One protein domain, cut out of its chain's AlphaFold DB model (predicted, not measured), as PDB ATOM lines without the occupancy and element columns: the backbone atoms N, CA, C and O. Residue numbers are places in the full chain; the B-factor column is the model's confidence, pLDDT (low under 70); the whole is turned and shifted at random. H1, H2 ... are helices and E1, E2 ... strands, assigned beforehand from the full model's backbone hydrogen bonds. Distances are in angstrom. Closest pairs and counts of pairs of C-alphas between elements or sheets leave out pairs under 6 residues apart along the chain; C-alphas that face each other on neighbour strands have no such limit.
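This is residues 174 to 366 of the 403 residues of an uncharacterized protein of Clostridiaceae bacterium (UniProt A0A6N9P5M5). Picture a strongly twisted sheet with the E2 and E3 hairpin crossed over E1, E6 and E7; at one end E6 and E7 bend and lead out to a small, distant head of H3 and H4. Short strands E4, E5 and E8 extend the sheet at the other end, H2 packs on it by residues 242 to 246, and residues 358 to 366 stick out as a tail. The printed part has 193 residues, with five named helices and eight named strands: along the chain E1 comes first, then H1, then E2 and E3, then H2, then E4, E5 and E6, then H3 and H4, then E7 and E8, and last H5; the class is mixed, helices and strands, and the larger sheet is branched, E6 having three neighbours, with E4 and E8 parallel and its other neighbour pairs antiparallel. The whole is loose, with a radius of gyration of the C-alphas of 21.9 A, and flat, spanning 68 by 55 by 28 A.

Start at E6, residues 269 to 283, which bends by 84 degrees at residue 280. On one side of it is E1, residues 174 to 182, antiparallel, with N 176 and O 275 2.8 A apart; on the other side are E7, residues 316 to 328, with N 276 and O 324 at 2.8 A, and E8, residues 340 to 342, with N 270 and O 341 at 2.9 A, both antiparallel. E8 is parallel to E4, residues 252 to 254, with N 254 and O 340 at 2.9 A; E4 forms a hairpin with E5, residues 260 to 262, with N 253 and O 261 at 2.9 A. Now look at the hairpin of E2, residues 197 to 209, and E3, residues 213 to 224, where N 200 and O 221 are 2.8 A apart; the closest C-alphas of E3 and E7, Val 222 and Arg 324, are 4.7 A apart. H2, residues 233 to 246, is on the branched sheet; H1, residues 192 to 195, and H5, residues 347 to 352, are not on it, and H5 is near E3. H3, residues 293 to 300, and H4, residues 306 to 309, are close but not clearly touching, with C-alphas 299 and 306 6.4 A apart. Every O i to N i+4 pair is within hydrogen-bond range in H3 and H5, 9 of 10 in H2; H1 and H4 are too short for one.

Find C-alpha 174 at (8.637, 8.755, 2.856), where E1 begins; C-alpha 352, at (-16.052, 25.720, 14.184), ends H5. E2 is 35.0 A long, E6 34.3 A, E3 34.0 A, E7 28.3 A, E1 23.0 A and H2 20.2 A.

The C-alphas of Ile 303 and Glu 364, the two farthest apart, are 72.2 A apart. The printed part has no cut, and the link from E7 to E8 is long. Look for pLDDT under 70 at residues 282 to 283, 313, 315 to 317, 332 and 359 to 366.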
ATOM      1  N   LEU A 174       9.876   8.786   2.079       97.56
ATOM      2  CA  LEU A 174       8.637   8.755   2.856       97.56
ATOM      3  C   LEU A 174       7.772   9.964   2.469       97.56
ATOM      4  O   LEU A 174       7.833  11.009   3.113       97.56
ATOM      5  N   LEU A 175       7.049   9.868   1.350       97.69
ATOM      6  CA  LEU A 175       6.253  10.975   0.814       97.69
ATOM      7  C   LEU A 175       4.818  10.943   1.350       97.69
ATOM      8  O   LEU A 175       4.190   9.886   1.390       97.69
ATOM      9  N   ILE A 176       4.292  12.107   1.698       98.00
ATOM     10  CA  ILE A 176       2.896  12.369   2.036       98.00
ATOM     11  C   ILE A 176       2.378  13.418   1.054       98.00
ATOM     12  O   ILE A 176       3.093  14.349   0.696       98.00
ATOM     13  N   THR A 177       1.136  13.262   0.630       96.81
ATOM     14  CA  THR A 177       0.395  14.254  -0.139       96.81
ATOM     15  C   THR A 177      -0.817  14.651   0.680       96.81
ATOM     16  O   THR A 177      -1.613  13.783   1.032       96.81
ATOM     17  N   ALA A 178      -0.959  15.932   1.001       96.31
ATOM     18  CA  ALA A 178      -2.089  16.431   1.775       96.31
ATOM     19  C   ALA A 178      -2.487  17.837   1.324       96.31
ATOM     20  O   ALA A 178      -1.618  18.639   0.982       96.31
ATOM     21  N   ASP A 179      -3.787  18.124   1.343       95.38
ATOM     22  CA  ASP A 179      -4.297  19.491   1.241       95.38
ATOM     23  C   ASP A 179      -4.083  20.209   2.569       95.38
ATOM     24  O   ASP A 179      -4.551  19.730   3.606       95.38
ATOM     25  N   LEU A 180      -3.320  21.302   2.550       96.69
ATOM     26  CA  LEU A 180      -2.999  22.052   3.759       96.69
ATOM     27  C   LEU A 180      -3.827  23.325   3.807       96.69
ATOM     28  O   LEU A 180      -3.736  24.145   2.898       96.69
ATOM     29  N   PHE A 181      -4.551  23.511   4.906       95.88
ATOM     30  CA  PHE A 181      -5.347  24.701   5.192       95.88
ATOM     31  C   PHE A 181      -4.628  25.569   6.226       95.88
ATOM     32  O   PHE A 181      -4.261  25.084   7.298       95.88
ATOM     33  N   TYR A 182      -4.392  26.838   5.908       95.62
ATOM     34  CA  TYR A 182      -3.622  27.762   6.749       95.62
ATOM     35  C   TYR A 182      -3.998  29.218   6.468       95.62
ATOM     36  O   TYR A 182      -4.646  29.517   5.468       95.62
ATOM     37  N   ASN A 183      -3.604  30.137   7.349       94.25
ATOM     38  CA  ASN A 183      -3.868  31.569   7.193       94.25
ATOM     39  C   ASN A 183      -2.609  32.405   7.483       94.25
ATOM     40  O   ASN A 183      -1.504  31.878   7.633       94.25
ATOM     41  N   LYS A 184      -2.751  33.736   7.543       91.88
ATOM     42  CA  LYS A 184      -1.613  34.647   7.762       91.88
ATOM     43  C   LYS A 184      -0.879  34.452   9.095       91.88
ATOM     44  O   LYS A 184       0.265  34.884   9.198       91.88
ATOM     45  N   SER A 185      -1.526  33.837  10.080       91.94
ATOM     46  CA  SER A 185      -0.994  33.615  11.427       91.94
ATOM     47  C   SER A 185      -0.353  32.231  11.583       91.94
ATOM     48  O   SER A 185       0.208  31.939  12.631       91.94
ATOM     49  N   SER A 186      -0.427  31.383  10.552       94.31
ATOM     50  CA  SER A 186       0.080  30.006  10.571       94.31
ATOM     51  C   SER A 186       1.593  29.877  10.395       94.31
ATOM     52  O   SER A 186       2.149  28.843  10.756       94.31
ATOM     53  N   LEU A 187       2.253  30.856   9.770       94.94
ATOM     54  CA  LEU A 187       3.685  30.789   9.476       94.94
ATOM     55  C   LEU A 187       4.484  31.466  10.592       94.94
ATOM     56  O   LEU A 187       4.349  32.670  10.802       94.94
ATOM     57  N   ASP A 188       5.363  30.705  11.232       95.06
ATOM     58  CA  ASP A 188       6.365  31.203  12.169       95.06
ATOM     59  C   ASP A 188       7.759  31.083  11.537       95.06
ATOM     60  O   ASP A 188       8.231  29.997  11.184       95.06
ATOM     61  N   ASP A 189       8.403  32.232  11.344       94.06
ATOM     62  CA  ASP A 189       9.731  32.375  10.754       94.06
ATOM     63  C   ASP A 189      10.816  32.775  11.766       94.06
ATOM     64  O   ASP A 189      11.956  33.046  11.372       94.06
ATOM     65  N   SER A 190      10.498  32.765  13.065       93.81
ATOM     66  CA  SER A 190      11.411  33.183  14.134       93.81
ATOM     67  C   SER A 190      12.715  32.372  14.173       93.81
ATOM     68  O   SER A 190      13.778  32.934  14.438       93.81
ATOM     69  N   ASP A 191      12.659  31.086  13.815       91.38
ATOM     70  CA  ASP A 191      13.802  30.161  13.786       91.38
ATOM     71  C   ASP A 191      14.615  30.203  12.469       91.38
ATOM     72  O   ASP A 191      15.629  29.519  12.283       91.38
ATOM     73  N   TYR A 192      14.209  31.030  11.500       91.31
ATOM     74  CA  TYR A 192      14.837  31.008  10.179       91.31
ATOM     75  C   TYR A 192      16.244  31.613  10.177       91.31
ATOM     76  O   TYR A 192      17.120  31.187   9.415       91.31
ATOM     77  N   ALA A 193      16.487  32.622  11.013       89.38
ATOM     78  CA  ALA A 193      17.794  33.264  11.087       89.38
ATOM     79  C   ALA A 193      18.872  32.276  11.563       89.38
ATOM     80  O   ALA A 193      19.923  32.188  10.919       89.38
ATOM     81  N   GLU A 194      18.563  31.509  12.612       87.19
ATOM     82  CA  GLU A 194      19.466  30.579  13.293       87.19
ATOM     83  C   GLU A 194      19.538  29.226  12.578       87.19
ATOM     84  O   GLU A 194      20.595  28.857  12.072       87.19
ATOM     85  N   ASN A 195      18.405  28.534  12.428       86.50
ATOM     86  CA  ASN A 195      18.378  27.150  11.945       86.50
ATOM     87  C   ASN A 195      17.916  27.002  10.492       86.50
ATOM     88  O   ASN A 195      17.825  25.886   9.973       86.50
ATOM     89  N   LYS A 196      17.605  28.114   9.809       91.31
ATOM     90  CA  LYS A 196      17.005  28.108   8.462       91.31
ATOM     91  C   LYS A 196      15.715  27.284   8.424       91.31
ATOM     92  O   LYS A 196      15.420  26.664   7.405       91.31
ATOM     93  N   LYS A 197      14.945  27.267   9.511       93.31
ATOM     94  CA  LYS A 197      13.654  26.579   9.596       93.31
ATOM     95  C   LYS A 197      12.521  27.587   9.749       93.31
ATOM     96  O   LYS A 197      12.689  28.625  10.373       93.31
ATOM     97  N   MET A 198      11.385  27.283   9.137       95.38
ATOM     98  CA  MET A 198      10.110  27.946   9.411       95.38
ATOM     99  C   MET A 198       9.076  26.869   9.700       95.38
ATOM    100  O   MET A 198       9.082  25.823   9.041       95.38
ATOM    101  N   THR A 199       8.191  27.119  10.652       96.75
ATOM    102  CA  THR A 199       7.088  26.219  10.995       96.75
ATOM    103  C   THR A 199       5.787  26.754  10.420       96.75
ATOM    104  O   THR A 199       5.519  27.951  10.445       96.75
ATOM    105  N   LEU A 200       4.988  25.855   9.856       97.38
ATOM    106  CA  LEU A 200       3.657  26.139   9.343       97.38
ATOM    107  C   LEU A 200       2.646  25.318  10.144       97.38
ATOM    108  O   LEU A 200       2.525  24.104   9.938       97.38
ATOM    109  N   ASP A 201       1.917  25.985  11.031       97.31
ATOM    110  CA  ASP A 201       0.802  25.402  11.770       97.31
ATOM    111  C   ASP A 201      -0.455  25.440  10.898       97.31
ATOM    112  O   ASP A 201      -1.036  26.493  10.628       97.31
ATOM    113  N   CYS A 202      -0.853  24.273  10.405       96.94
ATOM    114  CA  CYS A 202      -1.906  24.121   9.409       96.94
ATOM    115  C   CYS A 202      -2.856  22.976   9.773       96.94
ATOM    116  O   CYS A 202      -2.710  22.308  10.799       96.94
ATOM    117  N   TYR A 203      -3.856  22.759   8.928       97.12
ATOM    118  CA  TYR A 203      -4.848  21.709   9.105       97.12
ATOM    119  C   TYR A 203      -4.925  20.822   7.870       97.12
ATOM    120  O   TYR A 203      -4.696  21.276   6.751       97.12
ATOM    121  N   ILE A 204      -5.288  19.562   8.092       96.44
ATOM    122  CA  ILE A 204      -5.759  18.650   7.050       96.44
ATOM    123  C   ILE A 204      -7.230  18.355   7.293       96.44
ATOM    124  O   ILE A 204      -7.651  18.166   8.435       96.44
ATOM    125  N   GLU A 205      -8.015  18.292   6.230       94.62
ATOM    126  CA  GLU A 205      -9.388  17.821   6.332       94.62
ATOM    127  C   GLU A 205      -9.405  16.287   6.352       94.62
ATOM    128  O   GLU A 205      -8.813  15.622   5.495       94.62
ATOM    129  N   GLN A 206     -10.089  15.699   7.330       94.31
ATOM    130  CA  GLN A 206     -10.298  14.257   7.389       94.31
ATOM    131  C   GLN A 206     -11.672  13.920   7.964       94.31
ATOM    132  O   GLN A 206     -12.226  14.643   8.789       94.31
ATOM    133  N   TYR A 207     -12.210  12.778   7.543       91.31
ATOM    134  CA  TYR A 207     -13.373  12.183   8.187       91.31
ATOM    135  C   TYR A 207     -12.985  11.636   9.564       91.31
ATOM    136  O   TYR A 207     -12.004  10.895   9.670       91.31
ATOM    137  N   ILE A 208     -13.742  11.999  10.599       89.94
ATOM    138  CA  ILE A 208     -13.502  11.555  11.974       89.94
ATOM    139  C   ILE A 208     -14.327  10.303  12.276       89.94
ATOM    140  O   ILE A 208     -13.764   9.246  12.561       89.94
ATOM    141  N   ASN A 209     -15.651  10.422  12.216       87.00
ATOM    142  CA  ASN A 209     -16.626   9.352  12.414       87.00
ATOM    143  C   ASN A 209     -18.018   9.845  11.971       87.00
ATOM    144  O   ASN A 209     -18.160  10.997  11.566       87.00
ATOM    145  N   LYS A 210     -19.028   8.977  12.085       83.44
ATOM    146  CA  LYS A 210     -20.416   9.258  11.694       83.44
ATOM    147  C   LYS A 210     -21.005  10.495  12.366       83.44
ATOM    148  O   LYS A 210     -21.743  11.236  11.735       83.44
ATOM    149  N   ASP A 211     -20.690  10.700  13.638       86.56
ATOM    150  CA  ASP A 211     -21.297  11.759  14.439       86.56
ATOM    151  C   ASP A 211     -20.635  13.123  14.177       86.56
ATOM    152  O   ASP A 211     -21.297  14.156  14.184       86.56
ATOM    153  N   GLU A 212     -19.324  13.127  13.938       88.69
ATOM    154  CA  GLU A 212     -18.515  14.335  13.736       88.69
ATOM    155  C   GLU A 212     -18.388  14.738  12.262       88.69
ATOM    156  O   GLU A 212     -18.112  15.899  11.957       88.69
ATOM    157  N   GLY A 213     -18.544  13.796  11.333       90.88
ATOM    158  CA  GLY A 213     -18.352  14.045   9.911       90.88
ATOM    159  C   GLY A 213     -16.899  14.384   9.558       90.88
ATOM    160  O   GLY A 213     -15.936  13.833  10.108       90.88
ATOM    161  N   ARG A 214     -16.732  15.270   8.571       91.94
ATOM    162  CA  ARG A 214     -15.428  15.810   8.166       91.94
ATOM    163  C   ARG A 214     -15.058  17.009   9.026       91.94
ATOM    164  O   ARG A 214     -15.859  17.919   9.220       91.94
ATOM    165  N   LYS A 215     -13.824  17.003   9.524       94.38
ATOM    166  CA  LYS A 215     -13.277  18.064  10.370       94.38
ATOM    167  C   LYS A 215     -11.839  18.386   9.984       94.38
ATOM    168  O   LYS A 215     -11.120  17.551   9.427       94.38
ATOM    169  N   PHE A 216     -11.408  19.588  10.348       95.75
ATOM    170  CA  PHE A 216     -10.026  20.031  10.215       95.75
ATOM    171  C   PHE A 216      -9.199  19.559  11.410       95.75
ATOM    172  O   PHE A 216      -9.512  19.851  12.563       95.75
ATOM    173  N   VAL A 217      -8.128  18.817  11.140       95.81
ATOM    174  CA  VAL A 217      -7.238  18.252  12.159       95.81
ATOM    175  C   VAL A 217      -5.862  18.907  12.064       95.81
ATOM    176  O   VAL A 217      -5.298  18.964  10.968       95.81
ATOM    177  N   PRO A 218      -5.293  19.396  13.183       96.00
ATOM    178  CA  PRO A 218      -4.048  20.151  13.152       96.00
ATOM    179  C   PRO A 218      -2.837  19.286  12.784       96.00
ATOM    180  O   PRO A 218      -2.675  18.145  13.237       96.00
ATOM    181  N   ILE A 219      -1.936  19.880  12.008       96.56
ATOM    182  CA  ILE A 219      -0.618  19.367  11.648       96.56
ATOM    183  C   ILE A 219       0.382  20.525  11.592       96.56
ATOM    184  O   ILE A 219       0.101  21.591  11.059       96.56
ATOM    185  N   GLN A 220       1.581  20.298  12.117       96.88
ATOM    186  CA  GLN A 220       2.696  21.220  11.944       96.88
ATOM    187  C   GLN A 220       3.609  20.698  10.840       96.88
ATOM    188  O   GLN A 220       4.054  19.545  10.892       96.88
ATOM    189  N   CYS A 221       3.882  21.546   9.855       97.75
ATOM    190  CA  CYS A 221       4.848  21.288   8.797       97.75
ATOM    191  C   CYS A 221       6.076  22.192   8.955       97.75
ATOM    192  O   CYS A 221       6.003  23.264   9.546       97.75
ATOM    193  N   VAL A 222       7.209  21.769   8.403       96.75
ATOM    194  CA  VAL A 222       8.479  22.500   8.469       96.75
ATOM    195  C   VAL A 222       8.953  22.827   7.063       96.75
ATOM    196  O   VAL A 222       9.114  21.945   6.218       96.75
ATOM    197  N   PHE A 223       9.241  24.096   6.809       95.75
ATOM    198  CA  PHE A 223      10.027  24.509   5.659       95.75
ATOM    199  C   PHE A 223      11.504  24.605   6.059       95.75
ATOM    200  O   PHE A 223      11.848  25.291   7.018       95.75
ATOM    201  N   SER A 224      12.388  23.933   5.315       91.44
ATOM    202  CA  SER A 224      13.839  24.018   5.522       91.44
ATOM    203  C   SER A 224      14.503  24.834   4.414       91.44
ATOM    204  O   SER A 224      14.530  24.438   3.247       91.44
ATOM    205  N   GLY A 225      15.084  25.960   4.811       89.50
ATOM    206  CA  GLY A 225      15.920  26.850   4.016       89.50
ATOM    207  C   GLY A 225      17.363  26.363   3.827       89.50
ATOM    208  O   GLY A 225      18.093  26.950   3.035       89.50
ATOM    209  N   ALA A 226      17.786  25.291   4.509       86.12
ATOM    210  CA  ALA A 226      19.191  24.868   4.570       86.12
ATOM    211  C   ALA A 226      19.811  24.535   3.199       86.12
ATOM    212  O   ALA A 226      21.012  24.675   3.002       86.12
ATOM    213  N   LYS A 227      18.991  24.124   2.223       83.12
ATOM    214  CA  LYS A 227      19.447  23.765   0.868       83.12
ATOM    215  C   LYS A 227      19.518  24.957  -0.098       83.12
ATOM    216  O   LYS A 227      19.901  24.772  -1.252       83.12
ATOM    217  N   TYR A 228      19.133  26.160   0.335       86.19
ATOM    218  CA  TYR A 228      19.073  27.346  -0.519       86.19
ATOM    219  C   TYR A 228      20.284  28.250  -0.289       86.19
ATOM    220  O   TYR A 228      20.338  29.035   0.652       86.19
ATOM    221  N   ASP A 229      21.242  28.150  -1.203       86.06
ATOM    222  CA  ASP A 229      22.404  29.041  -1.270       86.06
ATOM    223  C   ASP A 229      22.000  30.460  -1.734       86.06
ATOM    224  O   ASP A 229      21.488  30.601  -2.852       86.06
ATOM    225  N   PRO A 230      22.226  31.517  -0.927       84.56
ATOM    226  CA  PRO A 230      21.904  32.891  -1.302       84.56
ATOM    227  C   PRO A 230      22.739  33.411  -2.479       84.56
ATOM    228  O   PRO A 230      22.263  34.281  -3.205       84.56
ATOM    229  N   GLU A 231      23.933  32.883  -2.739       90.50
ATOM    230  CA  GLU A 231      24.763  33.325  -3.868       90.50
ATOM    231  C   GLU A 231      24.294  32.719  -5.199       90.50
ATOM    232  O   GLU A 231      24.569  33.242  -6.281       90.50
ATOM    233  N   ASN A 232      23.491  31.657  -5.140       90.81
ATOM    234  CA  ASN A 232      22.969  30.985  -6.314       90.81
ATOM    235  C   ASN A 232      21.627  31.589  -6.770       90.81
ATOM    236  O   ASN A 232      20.580  31.410  -6.145       90.81
ATOM    237  N   GLU A 233      21.627  32.238  -7.937       93.25
ATOM    238  CA  GLU A 233      20.430  32.857  -8.530       93.25
ATOM    239  C   GLU A 233      19.253  31.889  -8.725       93.25
ATOM    240  O   GLU A 233      18.087  32.274  -8.597       93.25
ATOM    241  N   ARG A 234      19.520  30.608  -9.006       90.12
ATOM    242  CA  ARG A 234      18.460  29.598  -9.104       90.12
ATOM    243  C   ARG A 234      17.853  29.314  -7.733       90.12
ATOM    244  O   ARG A 234      16.634  29.203  -7.636       90.12
ATOM    245  N   HIS A 235      18.669  29.207  -6.688       90.19
ATOM    246  CA  HIS A 235      18.186  28.959  -5.329       90.19
ATOM    247  C   HIS A 235      17.378  30.140  -4.792       90.19
ATOM    248  O   HIS A 235      16.301  29.915  -4.248       90.19
ATOM    249  N   LYS A 236      17.803  31.383  -5.054       92.25
ATOM    250  CA  LYS A 236      17.003  32.582  -4.757       92.25
ATOM    251  C   LYS A 236      15.604  32.509  -5.377       92.25
ATOM    252  O   LYS A 236      14.610  32.736  -4.691       92.25
ATOM    253  N   LYS A 237      15.514  32.154  -6.665       91.69
ATOM    254  CA  LYS A 237      14.227  32.014  -7.372       91.69
ATOM    255  C   LYS A 237      13.369  30.881  -6.815       91.69
ATOM    256  O   LYS A 237      12.162  31.056  -6.677       91.69
ATOM    257  N   LEU A 238      13.973  29.739  -6.488       89.06
ATOM    258  CA  LEU A 238      13.251  28.619  -5.882       89.06
ATOM    259  C   LEU A 238      12.711  28.991  -4.498       89.06
ATOM    260  O   LEU A 238      11.542  28.738  -4.229       89.06
ATOM    261  N   LEU A 239      13.521  29.639  -3.658       90.75
ATOM    262  CA  LEU A 239      13.100  30.116  -2.342       90.75
ATOM    263  C   LEU A 239      11.957  31.129  -2.463       90.75
ATOM    264  O   LEU A 239      10.942  30.978  -1.795       90.75
ATOM    265  N   ALA A 240      12.079  32.114  -3.357       90.94
ATOM    266  CA  ALA A 240      11.023  33.095  -3.601       90.94
ATOM    267  C   ALA A 240       9.709  32.436  -4.053       90.94
ATOM    268  O   ALA A 240       8.644  32.805  -3.564       90.94
ATOM    269  N   ASN A 241       9.791  31.428  -4.929       89.88
ATOM    270  CA  ASN A 241       8.636  30.634  -5.344       89.88
ATOM    271  C   ASN A 241       8.019  29.872  -4.159       89.88
ATOM    272  O   ASN A 241       6.813  29.865  -4.000       89.88
ATOM    273  N   LYS A 242       8.814  29.272  -3.264       90.31
ATOM    274  CA  LYS A 242       8.268  28.625  -2.053       90.31
ATOM    275  C   LYS A 242       7.562  29.621  -1.144       90.31
ATOM    276  O   LYS A 242       6.445  29.368  -0.706       90.31
ATOM    277  N   MET A 243       8.189  30.771  -0.915       90.75
ATOM    278  CA  MET A 243       7.633  31.813  -0.058       90.75
ATOM    279  C   MET A 243       6.331  32.397  -0.595       90.75
ATOM    280  O   MET A 243       5.501  32.810   0.212       90.75
ATOM    281  N   SER A 244       6.103  32.404  -1.915       90.81
ATOM    282  CA  SER A 244       4.824  32.876  -2.456       90.81
ATOM    283  C   SER A 244       3.638  31.996  -2.069       90.81
ATOM    284  O   SER A 244       2.528  32.501  -2.112       90.81
ATOM    285  N   TYR A 245       3.860  30.744  -1.657       91.31
ATOM    286  CA  TYR A 245       2.804  29.864  -1.138       91.31
ATOM    287  C   TYR A 245       2.690  29.885   0.388       91.31
ATOM    288  O   TYR A 245       1.678  29.453   0.923       91.31
ATOM    289  N   LEU A 246       3.717  30.348   1.107       91.38
ATOM    290  CA  LEU A 246       3.747  30.337   2.577       91.38
ATOM    291  C   LEU A 246       3.350  31.684   3.181       91.38
ATOM    292  O   LEU A 246       2.691  31.740   4.214       91.38
ATOM    293  N   ASN A 247       3.727  32.788   2.533       88.44
ATOM    294  CA  ASN A 247       3.428  34.132   3.017       88.44
ATOM    295  C   ASN A 247       2.030  34.579   2.562       88.44
ATOM    296  O   ASN A 247       1.882  35.347   1.605       88.44
ATOM    297  N   VAL A 248       1.008  34.100   3.276       86.19
ATOM    298  CA  VAL A 248      -0.414  34.315   2.957       86.19
ATOM    299  C   VAL A 248      -0.764  35.800   2.810       86.19
ATOM    300  O   VAL A 248      -1.490  36.170   1.893       86.19
ATOM    301  N   ALA A 249      -0.184  36.677   3.636       80.00
ATOM    302  CA  ALA A 249      -0.484  38.114   3.634       80.00
ATOM    303  C   ALA A 249      -0.195  38.824   2.295       80.00
ATOM    304  O   ALA A 249      -0.678  39.932   2.061       80.00
ATOM    305  N   LYS A 250       0.620  38.223   1.422       77.00
ATOM    306  CA  LYS A 250       0.972  38.762   0.097       77.00
ATOM    307  C   LYS A 250       0.537  37.840  -1.040       77.00
ATOM    308  O   LYS A 250       0.932  38.056  -2.188       77.00
ATOM    309  N   MET A 251      -0.230  36.803  -0.724       86.12
ATOM    310  CA  MET A 251      -0.525  35.735  -1.658       86.12
ATOM    311  C   MET A 251      -1.632  36.132  -2.628       86.12
ATOM    312  O   MET A 251      -2.568  36.858  -2.281       86.12
ATOM    313  N   LYS A 252      -1.497  35.656  -3.865       85.94
ATOM    314  CA  LYS A 252      -2.552  35.710  -4.870       85.94
ATOM    315  C   LYS A 252      -3.336  34.412  -4.818       85.94
ATOM    316  O   LYS A 252      -2.732  33.344  -4.908       85.94
ATOM    317  N   VAL A 253      -4.647  34.526  -4.682       88.44
ATOM    318  CA  VAL A 253      -5.555  33.389  -4.563       88.44
ATOM    319  C   VAL A 253      -6.680  33.498  -5.568       88.44
ATOM    320  O   VAL A 253      -7.095  34.601  -5.926       88.44
ATOM    321  N   GLN A 254      -7.137  32.346  -6.031       87.44
ATOM    322  CA  GLN A 254      -8.298  32.220  -6.895       87.44
ATOM    323  C   GLN A 254      -9.545  32.069  -6.016       87.44
ATOM    324  O   GLN A 254      -9.560  31.217  -5.126       87.44
ATOM    325  N   ASN A 255     -10.553  32.917  -6.229       86.06
ATOM    326  CA  ASN A 255     -11.856  32.793  -5.571       86.06
ATOM    327  C   ASN A 255     -12.804  31.865  -6.351       86.06
ATOM    328  O   ASN A 255     -12.464  31.372  -7.426       86.06
ATOM    329  N   ASP A 256     -14.016  31.681  -5.830       80.56
ATOM    330  CA  ASP A 256     -15.052  30.829  -6.429       80.56
ATOM    331  C   ASP A 256     -15.547  31.327  -7.799       80.56
ATOM    332  O   ASP A 256     -16.203  30.592  -8.533       80.56
ATOM    333  N   GLN A 257     -15.259  32.585  -8.152       84.44
ATOM    334  CA  GLN A 257     -15.561  33.182  -9.456       84.44
ATOM    335  C   GLN A 257     -14.368  33.139 -10.429       84.44
ATOM    336  O   GLN A 257     -14.400  33.815 -11.456       84.44
ATOM    337  N   ASP A 258     -13.324  32.362 -10.123       82.56
ATOM    338  CA  ASP A 258     -12.075  32.264 -10.891       82.56
ATOM    339  C   ASP A 258     -11.304  33.595 -11.029       82.56
ATOM    340  O   ASP A 258     -10.446  33.757 -11.902       82.56
ATOM    341  N   GLU A 259     -11.556  34.561 -10.144       88.25
ATOM    342  CA  GLU A 259     -10.825  35.825 -10.099       88.25
ATOM    343  C   GLU A 259      -9.597  35.722  -9.186       88.25
ATOM    344  O   GLU A 259      -9.645  35.165  -8.088       88.25
ATOM    345  N   ILE A 260      -8.484  36.321  -9.622       90.06
ATOM    346  CA  ILE A 260      -7.254  36.389  -8.829       90.06
ATOM    347  C   ILE A 260      -7.304  37.614  -7.923       90.06
ATOM    348  O   ILE A 260      -7.224  38.756  -8.391       90.06
ATOM    349  N   VAL A 261      -7.343  37.381  -6.617       89.94
ATOM    350  CA  VAL A 261      -7.370  38.428  -5.594       89.94
ATOM    351  C   VAL A 261      -6.214  38.275  -4.608       89.94
ATOM    352  O   VAL A 261      -5.486  37.284  -4.613       89.94
ATOM    353  N   THR A 262      -5.997  39.291  -3.777       88.44
ATOM    354  CA  THR A 262      -5.061  39.216  -2.649       88.44
ATOM    355  C   THR A 262      -5.828  38.867  -1.384       88.44
ATOM    356  O   THR A 262      -6.886  39.453  -1.148       88.44
ATOM    357  N   VAL A 263      -5.275  37.958  -0.581       86.75
ATOM    358  CA  VAL A 263      -5.856  37.536   0.702       86.75
ATOM    359  C   VAL A 263      -5.997  38.734   1.647       86.75
ATOM    360  O   VAL A 263      -5.091  39.571   1.737       86.75
ATOM    361  N   LYS A 264      -7.124  38.837   2.356       82.06
ATOM    362  CA  LYS A 264      -7.396  39.899   3.332       82.06
ATOM    363  C   LYS A 264      -7.670  39.296   4.710       82.06
ATOM    364  O   LYS A 264      -8.211  38.213   4.850       82.06
ATOM    365  N   GLY A 265      -7.338  40.036   5.767       80.25
ATOM    366  CA  GLY A 265      -7.703  39.624   7.127       80.25
ATOM    367  C   GLY A 265      -7.076  38.289   7.543       80.25
ATOM    368  O   GLY A 265      -5.870  38.109   7.374       80.25
ATOM    369  N   ASP A 266      -7.867  37.421   8.170       82.69
ATOM    370  CA  ASP A 266      -7.478  36.097   8.693       82.69
ATOM    371  C   ASP A 266      -8.086  34.946   7.871       82.69
ATOM    372  O   ASP A 266      -8.268  33.840   8.367       82.69
ATOM    373  N   GLU A 267      -8.404  35.216   6.601       90.19
ATOM    374  CA  GLU A 267      -8.961  34.233   5.668       90.19
ATOM    375  C   GLU A 267      -8.056  32.997   5.540       90.19
ATOM    376  O   GLU A 267      -6.829  33.106   5.414       90.19
ATOM    377  N   TYR A 268      -8.686  31.822   5.553       92.69
ATOM    378  CA  TYR A 268      -8.010  30.556   5.312       92.69
ATOM    379  C   TYR A 268      -7.860  30.307   3.816       92.69
ATOM    380  O   TYR A 268      -8.758  30.565   3.012       92.69
ATOM    381  N   VAL A 269      -6.700  29.776   3.458       93.50
ATOM    382  CA  VAL A 269      -6.363  29.347   2.107       93.50
ATOM    383  C   VAL A 269      -5.957  27.887   2.136       93.50
ATOM    384  O   VAL A 269      -5.536  27.377   3.178       93.50
ATOM    385  N   HIS A 270      -6.039  27.228   0.987       93.88
ATOM    386  CA  HIS A 270      -5.548  25.867   0.857       93.88
ATOM    387  C   HIS A 270      -4.872  25.604  -0.482       93.88
ATOM    388  O   HIS A 270      -5.172  26.240  -1.498       93.88
ATOM    389  N   ILE A 271      -3.909  24.688  -0.452       93.00
ATOM    390  CA  ILE A 271      -3.248  24.126  -1.627       93.00
ATOM    391  C   ILE A 271      -2.670  22.752  -1.255       93.00
ATOM    392  O   ILE A 271      -2.164  22.584  -0.137       93.00
ATOM    393  N   PRO A 272      -2.662  21.772  -2.172       94.31
ATOM    394  CA  PRO A 272      -2.072  20.478  -1.885       94.31
ATOM    395  C   PRO A 272      -0.549  20.539  -1.916       94.31
ATOM    396  O   PRO A 272       0.060  21.095  -2.831       94.31
ATOM    397  N   TRP A 273       0.073  19.911  -0.923       95.38
ATOM    398  CA  TRP A 273       1.517  19.811  -0.785       95.38
ATOM    399  C   TRP A 273       1.987  18.362  -0.858       95.38
ATOM    400  O   TRP A 273       1.401  17.450  -0.273       95.38
ATOM    401  N   GLU A 274       3.119  18.170  -1.523       96.12
ATOM    402  CA  GLU A 274       4.042  17.083  -1.251       96.12
ATOM    403  C   GLU A 274       4.866  17.405  -0.001       96.12
ATOM    404  O   GLU A 274       5.537  18.438   0.100       96.12
ATOM    405  N   ILE A 275       4.858  16.468   0.936       97.50
ATOM    406  CA  ILE A 275       5.481  16.559   2.249       97.50
ATOM    407  C   ILE A 275       6.403  15.351   2.411       97.50
ATOM    408  O   ILE A 275       6.024  14.218   2.125       97.50
ATOM    409  N   VAL A 276       7.634  15.568   2.855       96.06
ATOM    410  CA  VAL A 276       8.584  14.502   3.180       96.06
ATOM    411  C   VAL A 276       8.569  14.273   4.679       96.06
ATOM    412  O   VAL A 276       8.874  15.179   5.449       96.06
ATOM    413  N   LEU A 277       8.244  13.053   5.088       95.81
ATOM    414  CA  LEU A 277       8.353  12.635   6.475       95.81
ATOM    415  C   LEU A 277       9.813  12.309   6.800       95.81
ATOM    416  O   LEU A 277      10.417  11.427   6.184       95.81
ATOM    417  N   LEU A 278      10.361  13.000   7.792       91.44
ATOM    418  CA  LEU A 278      11.647  12.669   8.390       91.44
ATOM    419  C   LEU A 278      11.419  12.174   9.806       91.44
ATOM    420  O   LEU A 278      10.969  12.925  10.662       91.44
ATOM    421  N   ARG A 279      11.734  10.904  10.039       86.88
ATOM    422  CA  ARG A 279      11.637  10.217  11.324       86.88
ATOM    423  C   ARG A 279      12.955   9.554  11.645       86.88
ATOM    424  O   ARG A 279      13.122   8.337  11.534       86.88
ATOM    425  N   GLY A 280      13.896  10.386  12.053       81.19
ATOM    426  CA  GLY A 280      15.231   9.955  12.390       81.19
ATOM    427  C   GLY A 280      16.241  11.083  12.254       81.19
ATOM    428  O   GLY A 280      15.900  12.219  12.551       81.19
ATOM    429  N   ALA A 281      17.477  10.780  11.883       71.06
ATOM    430  CA  ALA A 281      18.555  11.768  11.876       71.06
ATOM    431  C   ALA A 281      19.065  12.020  10.456       71.06
ATOM    432  O   ALA A 281      19.259  11.083   9.678       71.06
ATOM    433  N   GLU A 282      19.283  13.284  10.113       69.94
ATOM    434  CA  GLU A 282      19.900  13.653   8.840       69.94
ATOM    435  C   GLU A 282      21.418  13.614   8.936       69.94
ATOM    436  O   GLU A 282      21.985  13.865   9.997       69.94
ATOM    437  N   GLU A 283      22.072  13.303   7.821       69.19
ATOM    438  CA  GLU A 283      23.516  13.468   7.703       69.19
ATOM    439  C   GLU A 283      23.860  14.961   7.684       69.19
ATOM    440  O   GLU A 283      23.212  15.750   6.994       69.19
ATOM    441  N   VAL A 284      24.865  15.334   8.467       71.69
ATOM    442  CA  VAL A 284      25.357  16.704   8.614       71.69
ATOM    443  C   VAL A 284      26.864  16.730   8.403       71.69
ATOM    444  O   VAL A 284      27.563  15.749   8.668       71.69
ATOM    445  N   ASP A 285      27.371  17.867   7.933       72.50
ATOM    446  CA  ASP A 285      28.809  18.074   7.825       72.50
ATOM    447  C   ASP A 285      29.438  18.142   9.223       72.50
ATOM    448  O   ASP A 285      28.904  18.773  10.132       72.50
ATOM    449  N   PHE A 286      30.579  17.475   9.402       74.50
ATOM    450  CA  PHE A 286      31.322  17.518  10.658       74.50
ATOM    451  C   PHE A 286      32.127  18.817  10.755       74.50
ATOM    452  O   PHE A 286      33.017  19.044   9.931       74.50
ATOM    453  N   ASP A 287      31.844  19.636  11.768       78.81
ATOM    454  CA  ASP A 287      32.488  20.936  11.973       78.81
ATOM    455  C   ASP A 287      32.968  21.166  13.424       78.81
ATOM    456  O   ASP A 287      32.825  20.318  14.310       78.81
ATOM    457  N   GLU A 288      33.577  22.331  13.674       76.38
ATOM    458  CA  GLU A 288      34.143  22.713  14.980       76.38
ATOM    459  C   GLU A 288      33.117  22.783  16.120       76.38
ATOM    460  O   GLU A 288      33.485  22.663  17.298       76.38
ATOM    461  N   SER A 289      31.830  22.962  15.801       79.00
ATOM    462  CA  SER A 289      30.767  23.002  16.809       79.00
ATOM    463  C   SER A 289      30.558  21.632  17.458       79.00
ATOM    464  O   SER A 289      30.212  21.555  18.638       79.00
ATOM    465  N   MET A 290      30.884  20.558  16.729       75.12
ATOM    466  CA  MET A 290      30.754  19.164  17.162       75.12
ATOM    467  C   MET A 290      31.953  18.665  17.984       75.12
ATOM    468  O   MET A 290      31.949  17.534  18.476       75.12
ATOM    469  N   LEU A 291      32.989  19.496  18.152       82.88
ATOM    470  CA  LEU A 291      34.159  19.185  18.967       82.88
ATOM    471  C   LEU A 291      33.891  19.446  20.453       82.88
ATOM    472  O   LEU A 291      33.333  20.474  20.840       82.88
ATOM    473  N   THR A 292      34.377  18.548  21.314       85.69
ATOM    474  CA  THR A 292      34.485  18.830  22.755       85.69
ATOM    475  C   THR A 292      35.437  20.001  22.998       85.69
ATOM    476  O   THR A 292      36.333  20.259  22.196       85.69
ATOM    477  N   GLU A 293      35.312  20.671  24.143       86.81
ATOM    478  CA  GLU A 293      36.134  21.840  24.491       86.81
ATOM    479  C   GLU A 293      37.648  21.571  24.357       86.81
ATOM    480  O   GLU A 293      38.371  22.357  23.754       86.81
ATOM    481  N   ARG A 294      38.118  20.391  24.786       85.25
ATOM    482  CA  ARG A 294      39.527  19.971  24.641       85.25
ATOM    483  C   ARG A 294      39.953  19.656  23.207       85.25
ATOM    484  O   ARG A 294      41.139  19.740  22.897       85.25
ATOM    485  N   GLN A 295      39.035  19.202  22.359       87.69
ATOM    486  CA  GLN A 295      39.320  18.973  20.940       87.69
ATOM    487  C   GLN A 295      39.379  20.305  20.200       87.69
ATOM    488  O   GLN A 295      40.306  20.515  19.424       87.69
ATOM    489  N   ARG A 296      38.451  21.219  20.509       87.00
ATOM    490  CA  ARG A 296      38.445  22.587  19.986       87.00
ATOM    491  C   ARG A 296      39.733  23.321  20.355       87.00
ATOM    492  O   ARG A 296      40.392  23.833  19.464       87.00
ATOM    493  N   GLU A 297      40.177  23.229  21.608       85.19
ATOM    494  CA  GLU A 297      41.462  23.788  22.055       85.19
ATOM    495  C   GLU A 297      42.660  23.215  21.263       85.19
ATOM    496  O   GLU A 297      43.569  23.945  20.889       85.19
ATOM    497  N   GLN A 298      42.669  21.916  20.928       86.12
ATOM    498  CA  GLN A 298      43.737  21.327  20.102       86.12
ATOM    499  C   GLN A 298      43.712  21.793  18.643       86.12
ATOM    500  O   GLN A 298      44.780  21.881  18.027       86.12
ATOM    501  N   VAL A 299      42.524  22.070  18.097       86.62
ATOM    502  CA  VAL A 299      42.371  22.670  16.765       86.62
ATOM    503  C   VAL A 299      42.825  24.128  16.785       86.62
ATOM    504  O   VAL A 299      43.642  24.518  15.954       86.62
ATOM    505  N   GLU A 300      42.397  24.903  17.783       83.62
ATOM    506  CA  GLU A 300      42.796  26.304  17.978       83.62
ATOM    507  C   GLU A 300      44.314  26.460  18.158       83.62
ATOM    508  O   GLU A 300      44.923  27.368  17.594       83.62
ATOM    509  N   LEU A 301      44.952  25.545  18.896       87.31
ATOM    510  CA  LEU A 301      46.406  25.517  19.089       87.31
ATOM    511  C   LEU A 301      47.181  24.994  17.862       87.31
ATOM    512  O   LEU A 301      48.412  24.930  17.905       87.31
ATOM    513  N   GLY A 302      46.495  24.590  16.786       81.88
ATOM    514  CA  GLY A 302      47.105  24.054  15.563       81.88
ATOM    515  C   GLY A 302      47.786  22.691  15.740       81.88
ATOM    516  O   GLY A 302      48.600  22.291  14.909       81.88
ATOM    517  N   ILE A 303      47.486  21.980  16.833       88.69
ATOM    518  CA  ILE A 303      48.031  20.647  17.137       88.69
ATOM    519  C   ILE A 303      47.316  19.581  16.295       88.69
ATOM    520  O   ILE A 303      47.908  18.558  15.942       88.69
ATOM    521  N   ARG A 304      46.036  19.816  15.994       87.69
ATOM    522  CA  ARG A 304      45.151  18.955  15.204       87.69
ATOM    523  C   ARG A 304      44.291  19.798  14.267       87.69
ATOM    524  O   ARG A 304      44.190  21.008  14.421       87.69
ATOM    525  N   THR A 305      43.660  19.146  13.307       86.56
ATOM    526  CA  THR A 305      42.614  19.706  12.446       86.56
ATOM    527  C   THR A 305      41.247  19.171  12.867       86.56
ATOM    528  O   THR A 305      41.162  18.165  13.570       86.56
ATOM    529  N   VAL A 306      40.166  19.817  12.428       80.38
ATOM    530  CA  VAL A 306      38.791  19.340  12.675       80.38
ATOM    531  C   VAL A 306      38.625  17.896  12.190       80.38
ATOM    532  O   VAL A 306      38.131  17.046  12.924       80.38
ATOM    533  N   ASP A 307      39.148  17.585  11.002       83.56
ATOM    534  CA  ASP A 307      39.055  16.249  10.407       83.56
ATOM    535  C   ASP A 307      39.788  15.155  11.201       83.56
ATOM    536  O   ASP A 307      39.379  13.996  11.134       83.56
ATOM    537  N   ASP A 308      40.798  15.489  12.018       84.75
ATOM    538  CA  ASP A 308      41.463  14.512  12.899       84.75
ATOM    539  C   ASP A 308      40.515  13.919  13.956       84.75
ATOM    540  O   ASP A 308      40.793  12.856  14.519       84.75
ATOM    541  N   PHE A 309      39.403  14.602  14.238       85.50
ATOM    542  CA  PHE A 309      38.392  14.186  15.208       85.50
ATOM    543  C   PHE A 309      37.105  13.667  14.562       85.50
ATOM    544  O   PHE A 309      36.193  13.264  15.288       85.50
ATOM    545  N   ARG A 310      37.032  13.637  13.224       81.25
ATOM    546  CA  ARG A 310      35.854  13.163  12.496       81.25
ATOM    547  C   ARG A 310      35.586  11.681  12.826       81.25
ATOM    548  O   ARG A 310      36.478  10.843  12.643       81.25
ATOM    549  N   PRO A 311      34.377  11.320  13.298       77.88
ATOM    550  CA  PRO A 311      33.996   9.928  13.512       77.88
ATOM    551  C   PRO A 311      34.128   9.100  12.228       77.88
ATOM    552  O   PRO A 311      33.938   9.600  11.122       77.88
ATOM    553  N   LYS A 312      34.436   7.805  12.356       73.44
ATOM    554  CA  LYS A 312      34.449   6.903  11.195       73.44
ATOM    555  C   LYS A 312      33.013   6.639  10.735       73.44
ATOM    556  O   LYS A 312      32.261   5.998  11.464       73.44
ATOM    557  N   GLY A 313      32.683   7.069   9.520       67.12
ATOM    558  CA  GLY A 313      31.351   6.942   8.923       67.12
ATOM    559  C   GLY A 313      30.664   8.299   8.766       67.12
ATOM    560  O   GLY A 313      31.296   9.340   8.938       67.12
ATOM    561  N   ASN A 314      29.380   8.273   8.421       73.06
ATOM    562  CA  ASN A 314      28.576   9.483   8.261       73.06
ATOM    563  C   ASN A 314      28.266  10.076   9.643       73.06
ATOM    564  O   ASN A 314      28.025   9.339  10.604       73.06
ATOM    565  N   VAL A 315      28.280  11.404   9.744       65.25
ATOM    566  CA  VAL A 315      27.902  12.117  10.968       65.25
ATOM    567  C   VAL A 315      26.438  12.500  10.851       65.25
ATOM    568  O   VAL A 315      26.026  13.097   9.863       65.25
ATOM    569  N   PHE A 316      25.648  12.123  11.848       69.06
ATOM    570  CA  PHE A 316      24.221  12.407  11.880       69.06
ATOM    571  C   PHE A 316      23.924  13.488  12.917       69.06
ATOM    572  O   PHE A 316      24.527  13.494  13.991       69.06
ATOM    573  N   GLY A 317      22.998  14.384  12.586       65.62
ATOM    574  CA  GLY A 317      22.460  15.370  13.516       65.62
ATOM    575  C   GLY A 317      21.486  14.749  14.522       65.62
ATOM    576  O   GLY A 317      21.379  13.528  14.659       65.62
ATOM    577  N   ASP A 318      20.734  15.603  15.212       72.62
ATOM    578  CA  ASP A 318      19.722  15.153  16.164       72.62
ATOM    579  C   ASP A 318      18.572  14.397  15.486       72.62
ATOM    580  O   ASP A 318      18.225  14.613  14.321       72.62
ATOM    581  N   ARG A 319      17.945  13.497  16.251       76.06
ATOM    582  CA  ARG A 319      16.771  12.760  15.789       76.06
ATOM    583  C   ARG A 319      15.552  13.682  15.754       76.06
ATOM    584  O   ARG A 319      15.111  14.148  16.800       76.06
ATOM    585  N   VAL A 320      14.955  13.844  14.581       84.94
ATOM    586  CA  VAL A 320      13.756  14.654  14.347       84.94
ATOM    587  C   VAL A 320      12.557  13.791  13.923       84.94
ATOM    588  O   VAL A 320      12.721  12.681  13.411       84.94
ATOM    589  N   ASP A 321      11.346  14.296  14.169       89.81
ATOM    590  CA  ASP A 321      10.071  13.783  13.634       89.81
ATOM    591  C   ASP A 321       9.344  14.972  12.991       89.81
ATOM    592  O   ASP A 321       8.640  15.723  13.663       89.81
ATOM    593  N   GLU A 322       9.622  15.217  11.710       94.12
ATOM    594  CA  GLU A 322       9.219  16.425  10.985       94.12
ATOM    595  C   GLU A 322       8.446  16.086   9.703       94.12
ATOM    596  O   GLU A 322       8.831  15.213   8.920       94.12
ATOM    597  N   PHE A 323       7.390  16.858   9.443       96.94
ATOM    598  CA  PHE A 323       6.678  16.896   8.167       96.94
ATOM    599  C   PHE A 323       7.258  18.017   7.308       96.94
ATOM    600  O   PHE A 323       6.867  19.173   7.445       96.94
ATOM    601  N   ARG A 324       8.223  17.715   6.438       95.75
ATOM    602  CA  ARG A 324       8.912  18.750   5.662       95.75
ATOM    603  C   ARG A 324       8.199  19.093   4.369       95.75
ATOM    604  O   ARG A 324       8.021  18.232   3.512       95.75
ATOM    605  N   LEU A 325       7.879  20.366   4.186       96.62
ATOM    606  CA  LEU A 325       7.312  20.871   2.941       96.62
ATOM    607  C   LEU A 325       8.317  20.684   1.804       96.62
ATOM    608  O   LEU A 325       9.445  21.183   1.865       96.62
ATOM    609  N   LYS A 326       7.909  19.956   0.763       93.62
ATOM    610  CA  LYS A 326       8.733  19.702  -0.416       93.62
ATOM    611  C   LYS A 326       8.269  20.564  -1.575       93.62
ATOM    612  O   LYS A 326       8.971  21.504  -1.932       93.62
ATOM    613  N   ASP A 327       7.105  20.274  -2.146       92.06
ATOM    614  CA  ASP A 327       6.565  20.929  -3.341       92.06
ATOM    615  C   ASP A 327       5.055  21.125  -3.232       92.06
ATOM    616  O   ASP A 327       4.385  20.334  -2.587       92.06
ATOM    617  N   VAL A 328       4.527  22.185  -3.845       91.94
ATOM    618  CA  VAL A 328       3.081  22.309  -4.062       91.94
ATOM    619  C   VAL A 328       2.691  21.458  -5.261       91.94
ATOM    620  O   VAL A 328       3.468  21.321  -6.211       91.94
ATOM    621  N   ILE A 329       1.491  20.895  -5.230       90.12
ATOM    622  CA  ILE A 329       0.939  20.126  -6.339       90.12
ATOM    623  C   ILE A 329       0.108  21.072  -7.191       90.12
ATOM    624  O   ILE A 329      -0.960  21.529  -6.800       90.12
ATOM    625  N   ILE A 330       0.633  21.346  -8.377       85.00
ATOM    626  CA  ILE A 330      -0.037  22.101  -9.431       85.00
ATOM    627  C   ILE A 330      -0.659  21.051 -10.352       85.00
ATOM    628  O   ILE A 330       0.071  20.333 -11.042       85.00
ATOM    629  N   SER A 331      -1.982  20.890 -10.304       75.25
ATOM    630  CA  SER A 331      -2.695  19.946 -11.173       75.25
ATOM    631  C   SER A 331      -3.154  20.634 -12.465       75.25
ATOM    632  O   SER A 331      -3.102  21.856 -12.569       75.25
ATOM    633  N   SER A 332      -3.563  19.869 -13.483       61.53
ATOM    634  CA  SER A 332      -4.009  20.436 -14.769       61.53
ATOM    635  C   SER A 332      -5.313  21.229 -14.667       61.53
ATOM    636  O   SER A 332      -5.539  22.124 -15.481       61.53
ATOM    637  N   ASP A 333      -6.135  20.910 -13.669       75.69
ATOM    638  CA  ASP A 333      -7.472  21.470 -13.509       75.69
ATOM    639  C   ASP A 333      -7.478  22.428 -12.314       75.69
ATOM    640  O   ASP A 333      -7.558  23.649 -12.473       75.69
ATOM    641  N   ASP A 334      -7.280  21.878 -11.115       73.75
ATOM    642  CA  ASP A 334      -7.187  22.636  -9.876       73.75
ATOM    643  C   ASP A 334      -5.752  23.135  -9.647       73.75
ATOM    644  O   ASP A 334      -4.784  22.391  -9.808       73.75
ATOM    645  N   PHE A 335      -5.596  24.399  -9.246       83.25
ATOM    646  CA  PHE A 335      -4.289  25.019  -8.972       83.25
ATOM    647  C   PHE A 335      -3.355  25.140 -10.193       83.25
ATOM    648  O   PHE A 335      -2.162  25.355 -10.003       83.25
ATOM    649  N   LYS A 336      -3.862  25.048 -11.436       78.56
ATOM    650  CA  LYS A 336      -3.074  25.030 -12.695       78.56
ATOM    651  C   LYS A 336      -2.073  26.176 -12.871       78.56
ATOM    652  O   LYS A 336      -0.997  25.987 -13.433       78.56
ATOM    653  N   ASP A 337      -2.414  27.351 -12.355       80.06
ATOM    654  CA  ASP A 337      -1.585  28.556 -12.438       80.06
ATOM    655  C   ASP A 337      -0.695  28.741 -11.193       80.06
ATOM    656  O   ASP A 337      -0.010  29.754 -11.049       80.06
ATOM    657  N   GLY A 338      -0.700  27.763 -10.277       79.81
ATOM    658  CA  GLY A 338      -0.011  27.837  -8.991       79.81
ATOM    659  C   GLY A 338      -0.653  28.834  -8.023       79.81
ATOM    660  O   GLY A 338       0.016  29.338  -7.131       79.81
ATOM    661  N   TYR A 339      -1.931  29.173  -8.191       83.19
ATOM    662  CA  TYR A 339      -2.656  29.969  -7.199       83.19
ATOM    663  C   TYR A 339      -3.297  29.052  -6.178       83.19
ATOM    664  O   TYR A 339      -3.973  28.108  -6.575       83.19
ATOM    665  N   CYS A 340      -3.143  29.346  -4.887       86.50
ATOM    666  CA  CYS A 340      -3.964  28.690  -3.875       86.50
ATOM    667  C   CYS A 340      -5.414  29.183  -3.969       86.50
ATOM    668  O   CYS A 340      -5.708  30.189  -4.623       86.50
ATOM    669  N   ARG A 341      -6.313  28.489  -3.278       89.94
ATOM    670  CA  ARG A 341      -7.733  28.834  -3.216       89.94
ATOM    671  C   ARG A 341      -8.110  29.296  -1.823       89.94
ATOM    672  O   ARG A 341      -7.422  28.957  -0.858       89.94
ATOM    673  N   PHE A 342      -9.182  30.073  -1.728       90.00
ATOM    674  CA  PHE A 342      -9.840  30.269  -0.443       90.00
ATOM    675  C   PHE A 342     -10.419  28.946   0.043       90.00
ATOM    676  O   PHE A 342     -10.834  28.118  -0.763       90.00
ATOM    677  N   ALA A 343     -10.410  28.746   1.358       88.56
ATOM    678  CA  ALA A 343     -11.286  27.744   1.939       88.56
ATOM    679  C   ALA A 343     -12.744  28.159   1.680       88.56
ATOM    680  O   ALA A 343     -13.063  29.346   1.750       88.56
ATOM    681  N   ASP A 344     -13.605  27.181   1.401       84.12
ATOM    682  CA  ASP A 344     -15.028  27.421   1.123       84.12
ATOM    683  C   ASP A 344     -15.743  28.074   2.330       84.12
ATOM    684  O   ASP A 344     -16.716  28.812   2.179       84.12
ATOM    685  N   ASP A 345     -15.227  27.823   3.536       82.56
ATOM    686  CA  ASP A 345     -15.732  28.355   4.798       82.56
ATOM    687  C   ASP A 345     -15.102  29.706   5.158       82.56
ATOM    688  O   ASP A 345     -13.892  29.921   5.016       82.56
ATOM    689  N   LYS A 346     -15.903  30.615   5.727       80.62
ATOM    690  CA  LYS A 346     -15.362  31.840   6.340       80.62
ATOM    691  C   LYS A 346     -14.505  31.503   7.558       80.62
ATOM    692  O   LYS A 346     -14.681  30.458   8.160       80.62
ATOM    693  N   GLY A 347     -13.636  32.427   7.984       80.38
ATOM    694  CA  GLY A 347     -12.731  32.215   9.127       80.38
ATOM    695  C   GLY A 347     -13.413  31.633  10.373       80.38
ATOM    696  O   GLY A 347     -12.998  30.582  10.849       80.38
ATOM    697  N   ASP A 348     -14.508  32.245  10.834       83.94
ATOM    698  CA  ASP A 348     -15.253  31.754  12.004       83.94
ATOM    699  C   ASP A 348     -15.883  30.364  11.755       83.94
ATOM    700  O   ASP A 348     -15.830  29.484  12.610       83.94
ATOM    701  N   GLU A 349     -16.435  30.136  10.557       87.38
ATOM    702  CA  GLU A 349     -17.043  28.856  10.152       87.38
ATOM    703  C   GLU A 349     -15.985  27.741  10.045       87.38
ATOM    704  O   GLU A 349     -16.230  26.591  10.415       87.38
ATOM    705  N   PHE A 350     -14.780  28.084   9.585       90.69
ATOM    706  CA  PHE A 350     -13.636  27.185   9.522       90.69
ATOM    707  C   PHE A 350     -13.206  26.761  10.929       90.69
ATOM    708  O   PHE A 350     -13.008  25.571  11.183       90.69
ATOM    709  N   GLU A 351     -13.099  27.717  11.858       90.25
ATOM    710  CA  GLU A 351     -12.717  27.448  13.248       90.25
ATOM    711  C   GLU A 351     -13.712  26.515  13.959       90.25
ATOM    712  O   GLU A 351     -13.296  25.625  14.706       90.25
ATOM    713  N   GLU A 352     -15.013  26.632  13.673       91.19
ATOM    714  CA  GLU A 352     -16.052  25.720  14.184       91.19
ATOM    715  C   GLU A 352     -15.934  24.287  13.629       91.19
ATOM    716  O   GLU A 352     -16.363  23.316  14.267       91.19
ATOM    717  N   LYS A 353     -15.327  24.126  12.448       92.56
ATOM    718  CA  LYS A 353     -15.060  22.823  11.820       92.56
ATOM    719  C   LYS A 353     -13.713  22.220  12.213       92.56
ATOM    720  O   LYS A 353     -13.417  21.092  11.806       92.56
ATOM    721  N   ILE A 354     -12.909  22.902  13.028       93.62
ATOM    722  CA  ILE A 354     -11.725  22.292  13.636       93.62
ATOM    723  C   ILE A 354     -12.182  21.203  14.605       93.62
ATOM    724  O   ILE A 354     -13.028  21.424  15.471       93.62
ATOM    725  N   TYR A 355     -11.616  20.006  14.460       92.44
ATOM    726  CA  TYR A 355     -11.933  18.893  15.341       92.44
ATOM    727  C   TYR A 355     -11.524  19.235  16.773       92.44
ATOM    728  O   TYR A 355     -10.345  19.462  17.062       92.44
ATOM    729  N   GLN A 356     -12.509  19.233  17.667       88.81
ATOM    730  CA  GLN A 356     -12.306  19.396  19.097       88.81
ATOM    731  C   GLN A 356     -12.293  18.010  19.736       88.81
ATOM    732  O   GLN A 356     -13.331  17.348  19.778       88.81
ATOM    733  N   PRO A 357     -11.141  17.534  20.233       82.75
ATOM    734  CA  PRO A 357     -11.105  16.238  20.875       82.75
ATOM    735  C   PRO A 357     -12.000  16.204  22.117       82.75
ATOM    736  O   PRO A 357     -12.068  17.208  22.833       82.75
ATOM    737  N   PRO A 358     -12.618  15.053  22.435       77.75
ATOM    738  CA  PRO A 358     -13.392  14.899  23.657       77.75
ATOM    739  C   PRO A 358     -12.543  15.310  24.862       77.75
ATOM    740  O   PRO A 358     -11.451  14.772  25.081       77.75
ATOM    741  N   GLN A 359     -13.021  16.292  25.626       67.19
ATOM    742  CA  GLN A 359     -12.449  16.594  26.932       67.19
ATOM    743  C   GLN A 359     -12.898  15.505  27.909       67.19
ATOM    744  O   GLN A 359     -14.005  14.984  27.780       67.19
ATOM    745  N   ASP A 360     -12.044  15.144  28.871       54.59
ATOM    746  CA  ASP A 360     -12.433  14.241  29.957       54.59
ATOM    747  C   ASP A 360     -13.571  14.915  30.746       54.59
ATOM    748  O   ASP A 360     -13.309  15.735  31.629       54.59
ATOM    749  N   GLU A 361     -14.831  14.637  30.403       41.34
ATOM    750  CA  GLU A 361     -15.968  15.207  31.120       41.34
ATOM    751  C   GLU A 361     -15.961  14.680  32.555       41.34
ATOM    752  O   GLU A 361     -15.907  13.472  32.821       41.34
ATOM    753  N   THR A 362     -16.071  15.589  33.519       52.69
ATOM    754  CA  THR A 362     -16.462  15.175  34.863       52.69
ATOM    755  C   THR A 362     -17.918  14.690  34.832       52.69
ATOM    756  O   THR A 362     -18.747  15.199  34.078       52.69
ATOM    757  N   MET A 363     -18.279  13.727  35.689       45.12
ATOM    758  CA  MET A 363     -19.641  13.150  35.782       45.12
ATOM    759  C   MET A 363     -20.779  14.187  35.958       45.12
ATOM    760  O   MET A 363     -21.956  13.850  35.793       45.12
ATOM    761  N   GLU A 364     -20.467  15.433  36.328       39.84
ATOM    762  CA  GLU A 364     -21.431  16.534  36.439       39.84
ATOM    763  C   GLU A 364     -21.648  17.311  35.127       39.84
ATOM    764  O   GLU A 364     -22.742  17.846  34.920       39.84
ATOM    765  N   GLU A 365     -20.669  17.343  34.221       41.72
ATOM    766  CA  GLU A 365     -20.750  18.050  32.931       41.72
ATOM    767  C   GLU A 365     -21.572  17.263  31.900       41.72
ATOM    768  O   GLU A 365     -22.467  17.837  31.268       41.72
ATOM    769  N   ALA A 366     -21.430  15.932  31.883       46.31
ATOM    770  CA  ALA A 366     -22.241  15.015  31.070       46.31
ATOM    771  C   ALA A 366     -23.761  15.186  31.292       46.31
ATOM    772  O   ALA A 366     -24.593  15.086  30.381       46.31
TER     773      ALA A 366